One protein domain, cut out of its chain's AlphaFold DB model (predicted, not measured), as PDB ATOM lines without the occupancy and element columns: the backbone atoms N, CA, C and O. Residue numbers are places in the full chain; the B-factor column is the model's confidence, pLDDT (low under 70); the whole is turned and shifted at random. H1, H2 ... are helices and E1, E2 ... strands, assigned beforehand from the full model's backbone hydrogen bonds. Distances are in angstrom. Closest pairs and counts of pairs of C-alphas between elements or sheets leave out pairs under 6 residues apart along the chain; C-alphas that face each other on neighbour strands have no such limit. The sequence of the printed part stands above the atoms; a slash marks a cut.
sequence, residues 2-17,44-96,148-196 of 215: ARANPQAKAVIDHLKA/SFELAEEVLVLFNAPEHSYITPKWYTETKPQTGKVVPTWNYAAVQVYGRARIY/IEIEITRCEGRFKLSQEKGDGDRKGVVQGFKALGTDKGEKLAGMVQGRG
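Overview. This is residues 2 to 17, 44 to 96 and 148 to 196 of the 215 residues of an uncharacterized protein of Saitozyma podzolica (UniProt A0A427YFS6). A long, narrow, twisted ribbon of strands, with E3 running its length between E4 and the shorter E1 and E2, joins two ends of a rod. At one end is H1, whose residues 6 to 10 stand free; at the other the helical hairpin H3 and H4 packs by H4 across the sheet, with H2 at the far tip. The printed part has 118 residues with four named helices and four named strands, which follow along the chain as H1, then E1 and E2, then H2, then E3 and E4, then H3 and H4; the class is mixed, helices and strands, and in the branched sheet the neighbour pairs E1 and E3, E2 and E3, and E3 and E4 are each antiparallel. It is only just extended, close to loose, with a radius of gyration of the C-alphas of 20.4 A and spans of 61 by 25 by 24 A.

Along the chain. H1 is residues 6 to 17, 16.2 A, from C-alpha 6 at (16.012, 12.739, 13.676). E1 is residues 51 to 56, E2 61 to 63 and H2 71 to 75. E3, residues 81 to 96, is 41.0 A long and bends by 68 degrees at residue 92. E4, residues 148 to 160, 30.0 A, bends by 85 degrees at residue 151. H3 is residues 167 to 178, 16.5 A, and H4 183 to 196, 20.1 A, ending at C-alpha 196 (52.624, 28.173, 30.907).

Arrangement. E3 is antiparallel to E1 (N 53 and O 89, 2.8 A) and E2 (N 61 and O 83, 2.9 A) on one side and to E4 (N 88 and O 156, 2.8 A) on the other. H4 is on the sheet at a height of 9.7 A, across the strands at 86 degrees to E3 on the local plane. H3 and H4 touch, closest at the C-alphas of Phe 177 and Gly 185, 4.6 A, at a shallow tilt of 18 degrees, opposite ways. In H1, H2, H3 and H4 every O i to N i+4 pair is within hydrogen-bond range.

Size, cuts and confidence. The C-alphas of Ser 44 and Gln 74, the farthest apart, are 61.1 A apart. Residues 18 to 43 and 97 to 147 are not printed, with C-alpha gaps of 14.6 A and 6.2 A. Of the links printed whole, none is long. Mean pLDDT of the printed part is 92.1; residues 2 and 44 are under 70.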
ATOM      1  N   ALA A   2      14.714  21.734  10.666       63.22
ATOM      2  CA  ALA A   2      15.204  21.237  11.957       63.22
ATOM      3  C   ALA A   2      14.210  20.276  12.636       63.22
ATOM      4  O   ALA A   2      14.655  19.299  13.214       63.22
ATOM      5  N   ARG A   3      12.889  20.433  12.457       70.69
ATOM      6  CA  ARG A   3      11.897  19.431  12.920       70.69
ATOM      7  C   ARG A   3      11.962  18.081  12.198       70.69
ATOM      8  O   ARG A   3      11.547  17.073  12.751       70.69
ATOM      9  N   ALA A   4      12.486  18.055  10.971       73.75
ATOM     10  CA  ALA A   4      12.725  16.815  10.234       73.75
ATOM     11  C   ALA A   4      14.071  16.163  10.608       73.75
ATOM     12  O   ALA A   4      14.371  15.075  10.124       73.75
ATOM     13  N   ASN A   5      14.889  16.815  11.449       82.12
ATOM     14  CA  ASN A   5      16.111  16.222  11.979       82.12
ATOM     15  C   ASN A   5      15.732  15.086  12.953       82.12
ATOM     16  O   ASN A   5      15.001  15.348  13.913       82.12
ATOM     17  N   PRO A   6      16.248  13.856  12.762       82.44
ATOM     18  CA  PRO A   6      16.012  12.739  13.676       82.44
ATOM     19  C   PRO A   6      16.318  13.056  15.147       82.44
ATOM     20  O   PRO A   6      15.614  12.576  16.027       82.44
ATOM     21  N   GLN A   7      17.320  13.896  15.422       81.81
ATOM     22  CA  GLN A   7      17.681  14.317  16.779       81.81
ATOM     23  C   GLN A   7      16.626  15.241  17.393       81.81
ATOM     24  O   GLN A   7      16.223  15.036  18.530       81.81
ATOM     25  N   ALA A   8      16.129  16.224  16.635       81.19
ATOM     26  CA  ALA A   8      15.063  17.109  17.106       81.19
ATOM     27  C   ALA A   8      13.768  16.328  17.350       81.19
ATOM     28  O   ALA A   8      13.087  16.556  18.345       81.19
ATOM     29  N   LYS A   9      13.463  15.362  16.473       83.38
ATOM     30  CA  LYS A   9      12.345  14.441  16.673       83.38
ATOM     31  C   LYS A   9      12.524  13.621  17.954       83.38
ATOM     32  O   LYS A   9      11.596  13.568  18.745       83.38
ATOM     33  N   ALA A  10      13.706  13.047  18.184       84.25
ATOM     34  CA  ALA A  10      13.988  12.280  19.396       84.25
ATOM     35  C   ALA A  10      13.835  13.121  20.675       84.25
ATOM     36  O   ALA A  10      13.274  12.632  21.650       84.25
ATOM     37  N   VAL A  11      14.268  14.387  20.657       82.44
ATOM     38  CA  VAL A  11      14.052  15.321  21.775       82.44
ATOM     39  C   VAL A  11      12.557  15.539  22.011       82.44
ATOM     40  O   VAL A  11      12.095  15.353  23.128       82.44
ATOM     41  N   ILE A  12      11.782  15.862  20.970       82.12
ATOM     42  CA  ILE A  12      10.328  16.073  21.095       82.12
ATOM     43  C   ILE A  12       9.617  14.802  21.584       82.12
ATOM     44  O   ILE A  12       8.748  14.874  22.449       82.12
ATOM     45  N   ASP A  13       9.974  13.636  21.045       84.06
ATOM     46  CA  ASP A  13       9.379  12.357  21.437       84.06
ATOM     47  C   ASP A  13       9.709  12.024  22.905       84.06
ATOM     48  O   ASP A  13       8.834  11.567  23.641       84.06
ATOM     49  N   HIS A  14      10.933  12.318  23.360       81.31
ATOM     50  CA  HIS A  14      11.330  12.169  24.761       81.31
ATOM     51  C   HIS A  14      10.555  13.116  25.688       81.31
ATOM     52  O   HIS A  14      10.025  12.671  26.703       81.31
ATOM     53  N   LEU A  15      10.406  14.390  25.310       77.00
ATOM     54  CA  LEU A  15       9.614  15.367  26.068       77.00
ATOM     55  C   LEU A  15       8.161  14.919  26.224       77.00
ATOM     56  O   LEU A  15       7.618  14.961  27.324       77.00
ATOM     57  N   LYS A  16       7.548  14.421  25.144       78.81
ATOM     58  CA  LYS A  16       6.184  13.876  25.179       78.81
ATOM     59  C   LYS A  16       6.079  12.669  26.107       78.81
ATOM     60  O   LYS A  16       5.112  12.569  26.856       78.81
ATOM     61  N   ALA A  17       7.065  11.772  26.090       76.00
ATOM     62  CA  ALA A  17       7.090  10.618  26.987       76.00
ATOM     63  C   ALA A  17       7.208  11.033  28.468       76.00
ATOM     64  O   ALA A  17       6.489  10.495  29.309       76.00
ATOM     65  N   SER A  44       6.110  25.430  27.546       59.16
ATOM     66  CA  SER A  44       7.537  25.255  27.336       59.16
ATOM     67  C   SER A  44       7.960  24.059  28.177       59.16
ATOM     68  O   SER A  44       7.849  24.084  29.404       59.16
ATOM     69  N   PHE A  45       8.434  23.002  27.526       76.81
ATOM     70  CA  PHE A  45       8.863  21.806  28.234       76.81
ATOM     71  C   PHE A  45      10.314  21.964  28.689       76.81
ATOM     72  O   PHE A  45      11.208  22.205  27.872       76.81
ATOM     73  N   GLU A  46      10.557  21.812  29.989       82.44
ATOM     74  CA  GLU A  46      11.910  21.737  30.539       82.44
ATOM     75  C   GLU A  46      12.415  20.288  30.496       82.44
ATOM     76  O   GLU A  46      11.690  19.350  30.841       82.44
ATOM     77  N   LEU A  47      13.668  20.085  30.088       83.81
ATOM     78  CA  LEU A  47      14.324  18.788  30.250       83.81
ATOM     79  C   LEU A  47      14.605  18.533  31.735       83.81
ATOM     80  O   LEU A  47      15.131  19.396  32.434       83.81
ATOM     81  N   ALA A  48      14.282  17.323  32.199       81.75
ATOM     82  CA  ALA A  48      14.494  16.923  33.589       81.75
ATOM     83  C   ALA A  48      15.986  16.815  33.952       81.75
ATOM     84  O   ALA A  48      16.379  17.098  35.083       81.75
ATOM     85  N   GLU A  49      16.814  16.398  32.992       87.81
ATOM     86  CA  GLU A  49      18.256  16.252  33.167       87.81
ATOM     87  C   GLU A  49      19.020  17.508  32.730       87.81
ATOM     88  O   GLU A  49      18.605  18.252  31.839       87.81
ATOM     89  N   GLU A  50      20.176  17.725  33.357       91.69
ATOM     90  CA  GLU A  50      21.110  18.779  32.967       91.69
ATOM     91  C   GLU A  50      21.690  18.489  31.575       91.69
ATOM     92  O   GLU A  50      22.114  17.371  31.273       91.69
ATOM     93  N   VAL A  51      21.753  19.515  30.728       95.12
ATOM     94  CA  VAL A  51      22.375  19.435  29.405       95.12
ATOM     95  C   VAL A  51      23.814  19.937  29.438       95.12
ATOM     96  O   VAL A  51      24.178  20.781  30.255       95.12
ATOM     97  N   LEU A  52      24.628  19.453  28.497       96.44
ATOM     98  CA  LEU A  52      25.988  19.923  28.245       96.44
ATOM     99  C   LEU A  52      26.096  20.497  26.827       96.44
ATOM    100  O   LEU A  52      25.879  19.790  25.843       96.44
ATOM    101  N   VAL A  53      26.532  21.751  26.724       96.81
ATOM    102  CA  VAL A  53      26.964  22.390  25.479       96.81
ATOM    103  C   VAL A  53      28.487  22.456  25.454       96.81
ATOM    104  O   VAL A  53      29.118  23.008  26.356       96.81
ATOM    105  N   LEU A  54      29.089  21.888  24.411       96.81
ATOM    106  CA  LEU A  54      30.538  21.857  24.236       96.81
ATOM    107  C   LEU A  54      30.976  22.859  23.162       96.81
ATOM    108  O   LEU A  54      30.697  22.671  21.979       96.81
ATOM    109  N   PHE A  55      31.726  23.880  23.571       96.75
ATOM    110  CA  PHE A  55      32.387  24.818  22.667       96.75
ATOM    111  C   PHE A  55      33.850  24.415  22.507       96.75
ATOM    112  O   PHE A  55      34.647  24.547  23.436       96.75
ATOM    113  N   ASN A  56      34.216  23.914  21.331       95.38
ATOM    114  CA  ASN A  56      35.590  23.523  21.035       95.38
ATOM    115  C   ASN A  56      36.358  24.696  20.431       95.38
ATOM    116  O   ASN A  56      35.869  25.340  19.501       95.38
ATOM    117  N   ALA A  57      37.576  24.944  20.916       94.81
ATOM    118  CA  ALA A  57      38.478  25.851  20.221       94.81
ATOM    119  C   ALA A  57      38.794  25.272  18.829       94.81
ATOM    120  O   ALA A  57      39.071  24.070  18.724       94.81
ATOM    121  N   PRO A  58      38.780  26.093  17.765       93.75
ATOM    122  CA  PRO A  58      39.078  25.605  16.421       93.75
ATOM    123  C   PRO A  58      40.531  25.117  16.310       93.75
ATOM    124  O   PRO A  58      40.848  24.201  15.546       93.75
ATOM    125  N   GLU A  59      41.434  25.681  17.112       93.56
ATOM    126  CA  GLU A  59      42.820  25.251  17.186       93.56
ATOM    127  C   GLU A  59      43.012  24.038  18.116       93.56
ATOM    128  O   GLU A  59      43.068  24.142  19.340       93.56
ATOM    129  N   HIS A  60      43.215  22.868  17.509       95.50
ATOM    130  CA  HIS A  60      43.676  21.649  18.178       95.50
ATOM    131  C   HIS A  60      44.662  20.881  17.286       95.50
ATOM    132  O   HIS A  60      44.570  20.930  16.055       95.50
ATOM    133  N   SER A  61      45.625  20.162  17.865       97.06
ATOM    134  CA  SER A  61      46.623  19.426  17.075       97.06
ATOM    135  C   SER A  61      47.253  18.260  17.817       97.06
ATOM    136  O   SER A  61      47.494  18.321  19.022       97.06
ATOM    137  N   TYR A  62      47.609  17.234  17.049       97.19
ATOM    138  CA  TYR A  62      48.529  16.191  17.467       97.19
ATOM    139  C   TYR A  62      49.892  16.786  17.847       97.19
ATOM    140  O   TYR A  62      50.391  17.697  17.181       97.19
ATOM    141  N   ILE A  63      50.491  16.235  18.899       97.38
ATOM    142  CA  ILE A  63      51.829  16.548  19.392       97.38
ATOM    143  C   ILE A  63      52.714  15.330  19.181       97.38
ATOM    144  O   ILE A  63      52.529  14.282  19.810       97.38
ATOM    145  N   THR A  64      53.713  15.485  18.314       97.00
ATOM    146  CA  THR A  64      54.721  14.449  18.116       97.00
ATOM    147  C   THR A  64      55.722  14.444  19.275       97.00
ATOM    148  O   THR A  64      56.232  15.501  19.653       97.00
ATOM    149  N   PRO A  65      56.117  13.266  19.792       96.38
ATOM    150  CA  PRO A  65      57.186  13.178  20.777       96.38
ATOM    151  C   PRO A  65      58.537  13.690  20.272       96.38
ATOM    152  O   PRO A  65      59.437  13.917  21.071       96.38
ATOM    153  N   LYS A  66      58.710  13.882  18.952       96.19
ATOM    154  CA  LYS A  66      59.912  14.513  18.381       96.19
ATOM    155  C   LYS A  66      60.136  15.944  18.885       96.19
ATOM    156  O   LYS A  66      61.268  16.401  18.826       96.19
ATOM    157  N   TRP A  67      59.100  16.622  19.377       97.19
ATOM    158  CA  TRP A  67      59.210  17.975  19.927       97.19
ATOM    159  C   TRP A  67      59.622  18.017  21.403       97.19
ATOM    160  O   TRP A  67      59.864  19.095  21.928       97.19
ATOM    161  N   TYR A  68      59.714  16.873  22.085       96.44
ATOM    162  CA  TYR A  68      60.184  16.814  23.467       96.44
ATOM    163  C   TYR A  68      61.715  16.807  23.488       96.44
ATOM    164  O   TYR A  68      62.345  15.774  23.267       96.44
ATOM    165  N   THR A  69      62.314  17.981  23.676       95.81
ATOM    166  CA  THR A  69      63.767  18.188  23.593       95.81
ATOM    167  C   THR A  69      64.517  17.792  24.863       95.81
ATOM    168  O   THR A  69      65.740  17.734  24.839       95.81
ATOM    169  N   GLU A  70      63.810  17.537  25.962       94.62
ATOM    170  CA  GLU A  70      64.387  17.228  27.269       94.62
ATOM    171  C   GLU A  70      64.127  15.764  27.644       94.62
ATOM    172  O   GLU A  70      65.057  14.957  27.678       94.62
ATOM    173  N   THR A  71      62.862  15.365  27.807       93.62
ATOM    174  CA  THR A  71      62.534  14.018  28.315       93.62
ATOM    175  C   THR A  71      62.904  12.907  27.330       93.62
ATOM    176  O   THR A  71      63.343  11.826  27.737       93.62
ATOM    177  N   LYS A  72      62.729  13.142  26.020       92.88
ATOM    178  CA  LYS A  72      62.984  12.125  24.988       92.88
ATOM    179  C   LYS A  72      64.458  11.709  24.911       92.88
ATOM    180  O   LYS A  72      64.683  10.502  24.965       92.88
ATOM    181  N   PRO A  73      65.446  12.618  24.783       93.56
ATOM    182  CA  PRO A  73      66.852  12.214  24.774       93.56
ATOM    183  C   PRO A  73      67.329  11.660  26.124       93.56
ATOM    184  O   PRO A  73      68.233  10.835  26.136       93.56
ATOM    185  N   GLN A  74      66.726  12.075  27.243       93.69
ATOM    186  CA  GLN A  74      67.134  11.623  28.580       93.69
ATOM    187  C   GLN A  74      66.647  10.212  28.921       93.69
ATOM    188  O   GLN A  74      67.407   9.409  29.453       93.69
ATOM    189  N   THR A  75      65.374   9.905  28.653       93.75
ATOM    190  CA  THR A  75      64.750   8.654  29.127       93.75
ATOM    191  C   THR A  75      64.108   7.828  28.020       93.75
ATOM    192  O   THR A  75      63.828   6.649  28.220       93.75
ATOM    193  N   GLY A  76      63.781   8.443  26.879       92.88
ATOM    194  CA  GLY A  76      62.970   7.827  25.826       92.88
ATOM    195  C   GLY A  76      61.507   7.552  26.209       92.88
ATOM    196  O   GLY A  76      60.719   7.183  25.339       92.88
ATOM    197  N   LYS A  77      61.103   7.764  27.471       94.12
ATOM    198  CA  LYS A  77      59.765   7.447  27.999       94.12
ATOM    199  C   LYS A  77      58.752   8.537  27.643       94.12
ATOM    200  O   LYS A  77      58.250   9.263  28.499       94.12
ATOM    201  N   VAL A  78      58.459   8.672  26.352       93.88
ATOM    202  CA  VAL A  78      57.535   9.678  25.821       93.88
ATOM    203  C   VAL A  78      56.497   9.065  24.888       93.88
ATOM    204  O   VAL A  78      56.797   8.183  24.091       93.88
ATOM    205  N   VAL A  79      55.272   9.584  24.953       94.69
ATOM    206  CA  VAL A  79      54.144   9.166  24.109       94.69
ATOM    207  C   VAL A  79      53.519  10.372  23.409       94.69
ATOM    208  O   VAL A  79      53.619  11.499  23.916       94.69
ATOM    209  N   PRO A  80      52.914  10.177  22.224       96.19
ATOM    210  CA  PRO A  80      52.194  11.246  21.552       96.19
ATOM    211  C   PRO A  80      50.930  11.649  22.311       96.19
ATOM    212  O   PRO A  80      50.400  10.894  23.123       96.19
ATOM    213  N   THR A  81      50.423  12.846  22.025       96.06
ATOM    214  CA  THR A  81      49.164  13.334  22.602       96.06
ATOM    215  C   THR A  81      48.500  14.358  21.679       96.06
ATOM    216  O   THR A  81      49.006  14.624  20.591       96.06
ATOM    217  N   TRP A  82      47.376  14.930  22.102       97.00
ATOM    218  CA  TRP A  82      46.700  16.033  21.424       97.00
ATOM    219  C   TRP A  82      46.632  17.242  22.342       97.00
ATOM    220  O   TRP A  82      46.253  17.116  23.507       97.00
ATOM    221  N   ASN A  83      46.955  18.407  21.791       96.81
ATOM    222  CA  ASN A  83      46.661  19.671  22.436       96.81
ATOM    223  C   ASN A  83      45.335  20.236  21.917       96.81
ATOM    224  O   ASN A  83      45.111  20.272  20.707       96.81
ATOM    225  N   TYR A  84      44.474  20.667  22.837       96.38
ATOM    226  CA  TYR A  84      43.164  21.255  22.567       96.38
ATOM    227  C   TYR A  84      42.715  22.151  23.731       96.38
ATOM    228  O   TYR A  84      43.222  22.051  24.859       96.38
ATOM    229  N   ALA A  85      41.725  22.994  23.455       96.12
ATOM    230  CA  ALA A  85      40.970  23.728  24.458       96.12
ATOM    231  C   ALA A  85      39.468  23.608  24.170       96.12
ATOM    232  O   ALA A  85      39.060  23.572  23.010       96.12
ATOM    233  N   ALA A  86      38.656  23.538  25.217       96.50
ATOM    234  CA  ALA A  86      37.205  23.516  25.113       96.50
ATOM    235  C   ALA A  86      36.559  24.178  26.334       96.50
ATOM    236  O   ALA A  86      37.155  24.220  27.415       96.50
ATOM    237  N   VAL A  87      35.330  24.659  26.168       97.38
ATOM    238  CA  VAL A  87      34.455  25.098  27.258       97.38
ATOM    239  C   VAL A  87      33.254  24.165  27.313       97.38
ATOM    240  O   VAL A  87      32.584  23.935  26.308       97.38
ATOM    241  N   GLN A  88      33.006  23.618  28.494       97.81
ATOM    242  CA  GLN A  88      31.831  22.825  28.823       97.81
ATOM    243  C   GLN A  88      30.853  23.728  29.571       97.81
ATOM    244  O   GLN A  88      31.172  24.205  30.660       97.81
ATOM    245  N   VAL A  89      29.694  23.991  28.976       97.88
ATOM    246  CA  VAL A  89      28.610  24.767  29.588       97.88
ATOM    247  C   VAL A  89      27.499  23.808  29.963       97.88
ATOM    248  O   VAL A  89      26.979  23.097  29.111       97.88
ATOM    249  N   TYR A  90      27.156  23.792  31.237       97.75
ATOM    250  CA  TYR A  90      26.096  22.972  31.786       97.75
ATOM    251  C   TYR A  90      24.896  23.845  32.135       97.75
ATOM    252  O   TYR A  90      25.061  25.021  32.480       97.75
ATOM    253  N   GLY A  91      23.695  23.287  32.006       96.38
ATOM    254  CA  GLY A  91      22.479  24.044  32.261       96.38
ATOM    255  C   GLY A  91      21.196  23.237  32.166       96.38
ATOM    256  O   GLY A  91      21.205  22.051  31.840       96.38
ATOM    257  N   ARG A  92      20.074  23.903  32.428       95.06
ATOM    258  CA  ARG A  92      18.730  23.348  32.218       95.06
ATOM    259  C   ARG A  92      18.167  23.866  30.909       95.06
ATOM    260  O   ARG A  92      18.257  25.059  30.637       95.06
ATOM    261  N   ALA A  93      17.621  22.970  30.096       94.06
ATOM    262  CA  ALA A  93      17.120  23.327  28.777       94.06
ATOM    263  C   ALA A  93      15.595  23.427  28.760       94.06
ATOM    264  O   ALA A  93      14.915  22.471  29.131       94.06
ATOM    265  N   ARG A  94      15.078  24.543  28.245       93.19
ATOM    266  CA  ARG A  94      13.677  24.713  27.853       93.19
ATOM    267  C   ARG A  94      13.539  24.583  26.346       93.19
ATOM    268  O   ARG A  94      14.314  25.178  25.591       93.19
ATOM    269  N   ILE A  95      12.555  23.807  25.906       92.38
ATOM    270  CA  ILE A  95      12.330  23.510  24.493       92.38
ATOM    271  C   ILE A  95      11.029  24.166  24.029       92.38
ATOM    272  O   ILE A  95       9.947  23.857  24.520       92.38
ATOM    273  N   TYR A  96      11.149  25.037  23.029       92.12
ATOM    274  CA  TYR A  96      10.037  25.729  22.382       92.12
ATOM    275  C   TYR A  96       9.703  25.013  21.069       92.12
ATOM    276  O   TYR A  96      10.390  25.188  20.055       92.12
ATOM    277  N   ILE A 148      15.603  26.259  21.520       94.50
ATOM    278  CA  ILE A 148      16.262  25.715  22.706       94.50
ATOM    279  C   ILE A 148      16.811  26.902  23.484       94.50
ATOM    280  O   ILE A 148      17.610  27.679  22.957       94.50
ATOM    281  N   GLU A 149      16.375  27.035  24.725       95.44
ATOM    282  CA  GLU A 149      16.915  27.974  25.698       95.44
ATOM    283  C   GLU A 149      17.647  27.171  26.766       95.44
ATOM    284  O   GLU A 149      17.141  26.147  27.213       95.44
ATOM    285  N   ILE A 150      18.842  27.608  27.158       96.06
ATOM    286  CA  ILE A 150      19.637  26.930  28.183       96.06
ATOM    287  C   ILE A 150      19.945  27.934  29.283       96.06
ATOM    288  O   ILE A 150      20.702  28.884  29.069       96.06
ATOM    289  N   GLU A 151      19.381  27.701  30.462       96.19
ATOM    290  CA  GLU A 151      19.754  28.415  31.674       96.19
ATOM    291  C   GLU A 151      21.072  27.839  32.198       96.19
ATOM    292  O   GLU A 151      21.145  26.675  32.596       96.19
ATOM    293  N   ILE A 152      22.131  28.646  32.152       97.44
ATOM    294  CA  ILE A 152      23.489  28.220  32.499       97.44
ATOM    295  C   ILE A 152      23.620  28.063  34.018       97.44
ATOM    296  O   ILE A 152      23.466  29.028  34.764       97.44
ATOM    297  N   THR A 153      24.003  26.869  34.464       96.94
ATOM    298  CA  THR A 153      24.263  26.543  35.876       96.94
ATOM    299  C   THR A 153      25.756  26.548  36.194       96.94
ATOM    300  O   THR A 153      26.165  26.932  37.292       96.94
ATOM    301  N   ARG A 154      26.593  26.109  35.245       97.50
ATOM    302  CA  ARG A 154      28.041  25.952  35.438       97.50
ATOM    303  C   ARG A 154      28.798  26.021  34.117       97.50
ATOM    304  O   ARG A 154      28.378  25.452  33.116       97.50
ATOM    305  N   CYS A 155      29.979  26.635  34.146       97.69
ATOM    306  CA  CYS A 155      30.913  26.668  33.021       97.69
ATOM    307  C   CYS A 155      32.285  26.143  33.445       97.69
ATOM    308  O   CYS A 155      32.828  26.561  34.467       97.69
ATOM    309  N   GLU A 156      32.882  25.276  32.632       97.06
ATOM    310  CA  GLU A 156      34.207  24.707  32.881       97.06
ATOM    311  C   GLU A 156      35.119  24.799  31.661       97.06
ATOM    312  O   GLU A 156      34.758  24.404  30.554       97.06
ATOM    313  N   GLY A 157      36.350  25.263  31.878       95.62
ATOM    314  CA  GLY A 157      37.400  25.247  30.863       95.62
ATOM    315  C   GLY A 157      38.216  23.955  30.908       95.62
ATOM    316  O   GLY A 157      38.796  23.606  31.939       95.62
ATOM    317  N   ARG A 158      38.327  23.266  29.771       93.94
ATOM    318  CA  ARG A 158      39.163  22.073  29.588       93.94
ATOM    319  C   ARG A 158      40.334  22.406  28.676       93.94
ATOM    320  O   ARG A 158      40.152  22.825  27.541       93.94
ATOM    321  N   PHE A 159      41.551  22.206  29.182       94.31
ATOM    322  CA  PHE A 159      42.783  22.514  28.458       94.31
ATOM    323  C   PHE A 159      43.748  21.338  28.539       94.31
ATOM    324  O   PHE A 159      44.177  20.958  29.633       94.31
ATOM    325  N   LYS A 160      44.160  20.818  27.386       94.50
ATOM    326  CA  LYS A 160      45.348  19.972  27.250       94.50
ATOM    327  C   LYS A 160      46.313  20.748  26.365       94.50
ATOM    328  O   LYS A 160      46.114  20.833  25.168       94.50
ATOM    329  N   LEU A 161      47.295  21.407  26.961       95.31
ATOM    330  CA  LEU A 161      48.229  22.318  26.286       95.31
ATOM    331  C   LEU A 161      49.666  22.054  26.762       95.31
ATOM    332  O   LEU A 161      50.435  22.981  27.012       95.31
ATOM    333  N   SER A 162      50.002  20.773  26.943       92.75
ATOM    334  CA  SER A 162      51.302  20.298  27.452       92.75
ATOM    335  C   SER A 162      51.722  20.910  28.801       92.75
ATOM    336  O   SER A 162      52.913  21.034  29.087       92.75
ATOM    337  N   GLN A 163      50.766  21.315  29.644       89.12
ATOM    338  CA  GLN A 163      51.044  21.994  30.916       89.12
ATOM    339  C   GLN A 163      51.756  21.109  31.951       89.12
ATOM    340  O   GLN A 163      52.414  21.634  32.851       89.12
ATOM    341  N   GLU A 164      51.631  19.787  31.810       88.62
ATOM    342  CA  GLU A 164      52.294  18.790  32.650       88.62
ATOM    343  C   GLU A 164      53.779  18.605  32.311       88.62
ATOM    344  O   GLU A 164      54.497  17.931  33.041       88.62
ATOM    345  N   LYS A 165      54.241  19.161  31.184       90.56
ATOM    346  CA  LYS A 165      55.622  19.004  30.730       90.56
ATOM    347  C   LYS A 165      56.563  19.995  31.421       90.56
ATOM    348  O   LYS A 165      56.167  21.103  31.811       90.56
ATOM    349  N   GLY A 166      57.823  19.576  31.532       91.56
ATOM    350  CA  GLY A 166      58.938  20.437  31.911       91.56
ATOM    351  C   GLY A 166      59.135  21.582  30.916       91.56
ATOM    352  O   GLY A 166      58.578  21.587  29.812       91.56
ATOM    353  N   ASP A 167      59.912  22.585  31.315       92.06
ATOM    354  CA  ASP A 167      60.065  23.801  30.516       92.06
ATOM    355  C   ASP A 167      60.794  23.558  29.190       92.06
ATOM    356  O   ASP A 167      60.442  24.213  28.204       92.06
ATOM    357  N   GLY A 168      61.753  22.625  29.130       93.56
ATOM    358  CA  GLY A 168      62.439  22.263  27.889       93.56
ATOM    359  C   GLY A 168      61.472  21.673  26.868       93.56
ATOM    360  O   GLY A 168      61.304  22.225  25.782       93.56
ATOM    361  N   ASP A 169      60.741  20.627  27.249       95.88
ATOM    362  CA  ASP A 169      59.752  19.986  26.372       95.88
ATOM    363  C   ASP A 169      58.636  20.940  25.942       95.88
ATOM    364  O   ASP A 169      58.212  20.925  24.785       95.88
ATOM    365  N   ARG A 170      58.167  21.812  26.841       95.00
ATOM    366  CA  ARG A 170      57.145  22.800  26.481       95.00
ATOM    367  C   ARG A 170      57.683  23.822  25.477       95.00
ATOM    368  O   ARG A 170      56.967  24.176  24.541       95.00
ATOM    369  N   LYS A 171      58.928  24.288  25.639       96.25
ATOM    370  CA  LYS A 171      59.593  25.154  24.647       96.25
ATOM    371  C   LYS A 171      59.741  24.435  23.306       96.25
ATOM    372  O   LYS A 171      59.458  25.048  22.279       96.25
ATOM    373  N   GLY A 172      60.095  23.151  23.320       97.50
ATOM    374  CA  GLY A 172      60.175  22.323  22.120       97.50
ATOM    375  C   GLY A 172      58.831  22.187  21.396       97.50
ATOM    376  O   GLY A 172      58.775  22.371  20.184       97.50
ATOM    377  N   VAL A 173      57.722  21.988  22.121       97.50
ATOM    378  CA  VAL A 173      56.361  21.995  21.539       97.50
ATOM    379  C   VAL A 173      56.026  23.344  20.896       97.50
ATOM    380  O   VAL A 173      55.518  23.384  19.778       97.50
ATOM    381  N   VAL A 174      56.333  24.455  21.571       97.62
ATOM    382  CA  VAL A 174      56.114  25.809  21.033       97.62
ATOM    383  C   VAL A 174      56.917  26.026  19.750       97.62
ATOM    384  O   VAL A 174      56.365  26.493  18.759       97.62
ATOM    385  N   GLN A 175      58.205  25.674  19.748       98.00
ATOM    386  CA  GLN A 175      59.059  25.782  18.562       98.00
ATOM    387  C   GLN A 175      58.572  24.879  17.428       98.00
ATOM    388  O   GLN A 175      58.520  25.321  16.284       98.00
ATOM    389  N   GLY A 176      58.162  23.651  17.750       97.75
ATOM    390  CA  GLY A 176      57.601  22.703  16.793       97.75
ATOM    391  C   GLY A 176      56.365  23.253  16.085       97.75
ATOM    392  O   GLY A 176      56.274  23.148  14.867       97.75
ATOM    393  N   PHE A 177      55.463  23.907  16.821       97.81
ATOM    394  CA  PHE A 177      54.298  24.569  16.236       97.81
ATOM    395  C   PHE A 177      54.652  25.764  15.352       97.81
ATOM    396  O   PHE A 177      54.121  25.869  14.248       97.81
ATOM    397  N   LYS A 178      55.564  26.637  15.798       98.00
ATOM    398  CA  LYS A 178      56.023  27.786  14.997       98.00
ATOM    399  C   LYS A 178      56.712  27.355  13.706       98.00
ATOM    400  O   LYS A 178      56.481  27.934  12.652       98.00
ATOM    401  N   ALA A 179      57.504  26.285  13.767       97.75
ATOM    402  CA  ALA A 179      58.203  25.731  12.611       97.75
ATOM    403  C   ALA A 179      57.261  25.174  11.528       97.75
ATOM    404  O   ALA A 179      57.706  24.962  10.403       97.75
ATOM    405  N   LEU A 180      55.974  24.956  11.831       95.75
ATOM    406  CA  LEU A 180      54.984  24.614  10.808       95.75
ATOM    407  C   LEU A 180      54.700  25.785   9.857       95.75
ATOM    408  O   LEU A 180      54.193  25.540   8.768       95.75
ATOM    409  N   GLY A 181      54.978  27.033  10.259       96.69
ATOM    410  CA  GLY A 181      54.754  28.216   9.422       96.69
ATOM    411  C   GLY A 181      53.284  28.439   9.050       96.69
ATOM    412  O   GLY A 181      52.995  28.919   7.961       96.69
ATOM    413  N   THR A 182      52.352  28.045   9.924       96.69
ATOM    414  CA  THR A 182      50.903  28.185   9.700       96.69
ATOM    415  C   THR A 182      50.264  29.040  10.788       96.69
ATOM    416  O   THR A 182      50.678  28.970  11.947       96.69
ATOM    417  N   ASP A 183      49.185  29.753  10.455       96.56
ATOM    418  CA  ASP A 183      48.405  30.542  11.425       96.56
ATOM    419  C   ASP A 183      47.923  29.690  12.603       96.56
ATOM    420  O   ASP A 183      47.999  30.088  13.765       96.56
ATOM    421  N   LYS A 184      47.478  28.461  12.310       95.69
ATOM    422  CA  LYS A 184      47.092  27.480  13.328       95.69
ATOM    423  C   LYS A 184      48.263  27.136  14.254       95.69
ATOM    424  O   LYS A 184      48.068  27.039  15.465       95.69
ATOM    425  N   GLY A 185      49.460  26.945  13.697       96.44
ATOM    426  CA  GLY A 185      50.687  26.704  14.456       96.44
ATOM    427  C   GLY A 185      51.018  27.866  15.391       96.44
ATOM    428  O   GLY A 185      51.222  27.645  16.583       96.44
ATOM    429  N   GLU A 186      50.980  29.105  14.899       97.31
ATOM    430  CA  GLU A 186      51.247  30.294  15.721       97.31
ATOM    431  C   GLU A 186      50.230  30.465  16.856       97.31
ATOM    432  O   GLU A 186      50.611  30.681  18.012       97.31
ATOM    433  N   LYS A 187      48.936  30.274  16.578       96.94
ATOM    434  CA  LYS A 187      47.895  30.316  17.617       96.94
ATOM    435  C   LYS A 187      48.096  29.230  18.677       96.94
ATOM    436  O   LYS A 187      48.055  29.529  19.871       96.94
ATOM    437  N   LEU A 188      48.381  27.987  18.273       96.50
ATOM    438  CA  LEU A 188      48.653  26.886  19.207       96.50
ATOM    439  C   LEU A 188      49.914  27.129  20.042       96.50
ATOM    440  O   LEU A 188      49.907  26.884  21.252       96.50
ATOM    441  N   ALA A 189      50.977  27.654  19.429       96.94
ATOM    442  CA  ALA A 189      52.178  28.075  20.140       96.94
ATOM    443  C   ALA A 189      51.838  29.137  21.202       96.94
ATOM    444  O   ALA A 189      52.250  29.001  22.360       96.94
ATOM    445  N   GLY A 190      51.027  30.136  20.840       96.25
ATOM    446  CA  GLY A 190      50.521  31.160  21.754       96.25
ATOM    447  C   GLY A 190      49.705  30.582  22.916       96.25
ATOM    448  O   GLY A 190      49.944  30.943  24.070       96.25
ATOM    449  N   MET A 191      48.806  29.629  22.652       95.38
ATOM    450  CA  MET A 191      48.007  28.955  23.686       95.38
ATOM    451  C   MET A 191      48.885  28.185  24.686       95.38
ATOM    452  O   MET A 191      48.713  28.327  25.901       95.38
ATOM    453  N   VAL A 192      49.863  27.409  24.200       95.50
ATOM    454  CA  VAL A 192      50.811  26.664  25.053       95.50
ATOM    455  C   VAL A 192      51.660  27.624  25.898       95.50
ATOM    456  O   VAL A 192      51.850  27.400  27.098       95.50
ATOM    457  N   GLN A 193      52.130  28.730  25.311       93.81
ATOM    458  CA  GLN A 193      52.874  29.767  26.034       93.81
ATOM    459  C   GLN A 193      52.022  30.455  27.108       93.81
ATOM    460  O   GLN A 193      52.473  30.608  28.246       93.81
ATOM    461  N   GLY A 194      50.797  30.858  26.763       90.31
ATOM    462  CA  GLY A 194      49.871  31.538  27.669       90.31
ATOM    463  C   GLY A 194      49.539  30.688  28.893       90.31
ATOM    464  O   GLY A 194      49.636  31.164  30.028       90.31
ATOM    465  N   ARG A 195      49.260  29.394  28.688       85.44
ATOM    466  CA  ARG A 195      48.977  28.468  29.793       85.44
ATOM    467  C   ARG A 195      50.186  28.255  30.702       85.44
ATOM    468  O   ARG A 195      50.036  28.136  31.917       85.44
ATOM    469  N   GLY A 196      51.391  28.268  30.135       74.44
ATOM    470  CA  GLY A 196      52.624  28.173  30.907       74.44
ATOM    471  C   GLY A 196      52.842  29.328  31.887       74.44
ATOM    472  O   GLY A 196      53.329  29.099  32.995       74.44
TER     473      GLY A 196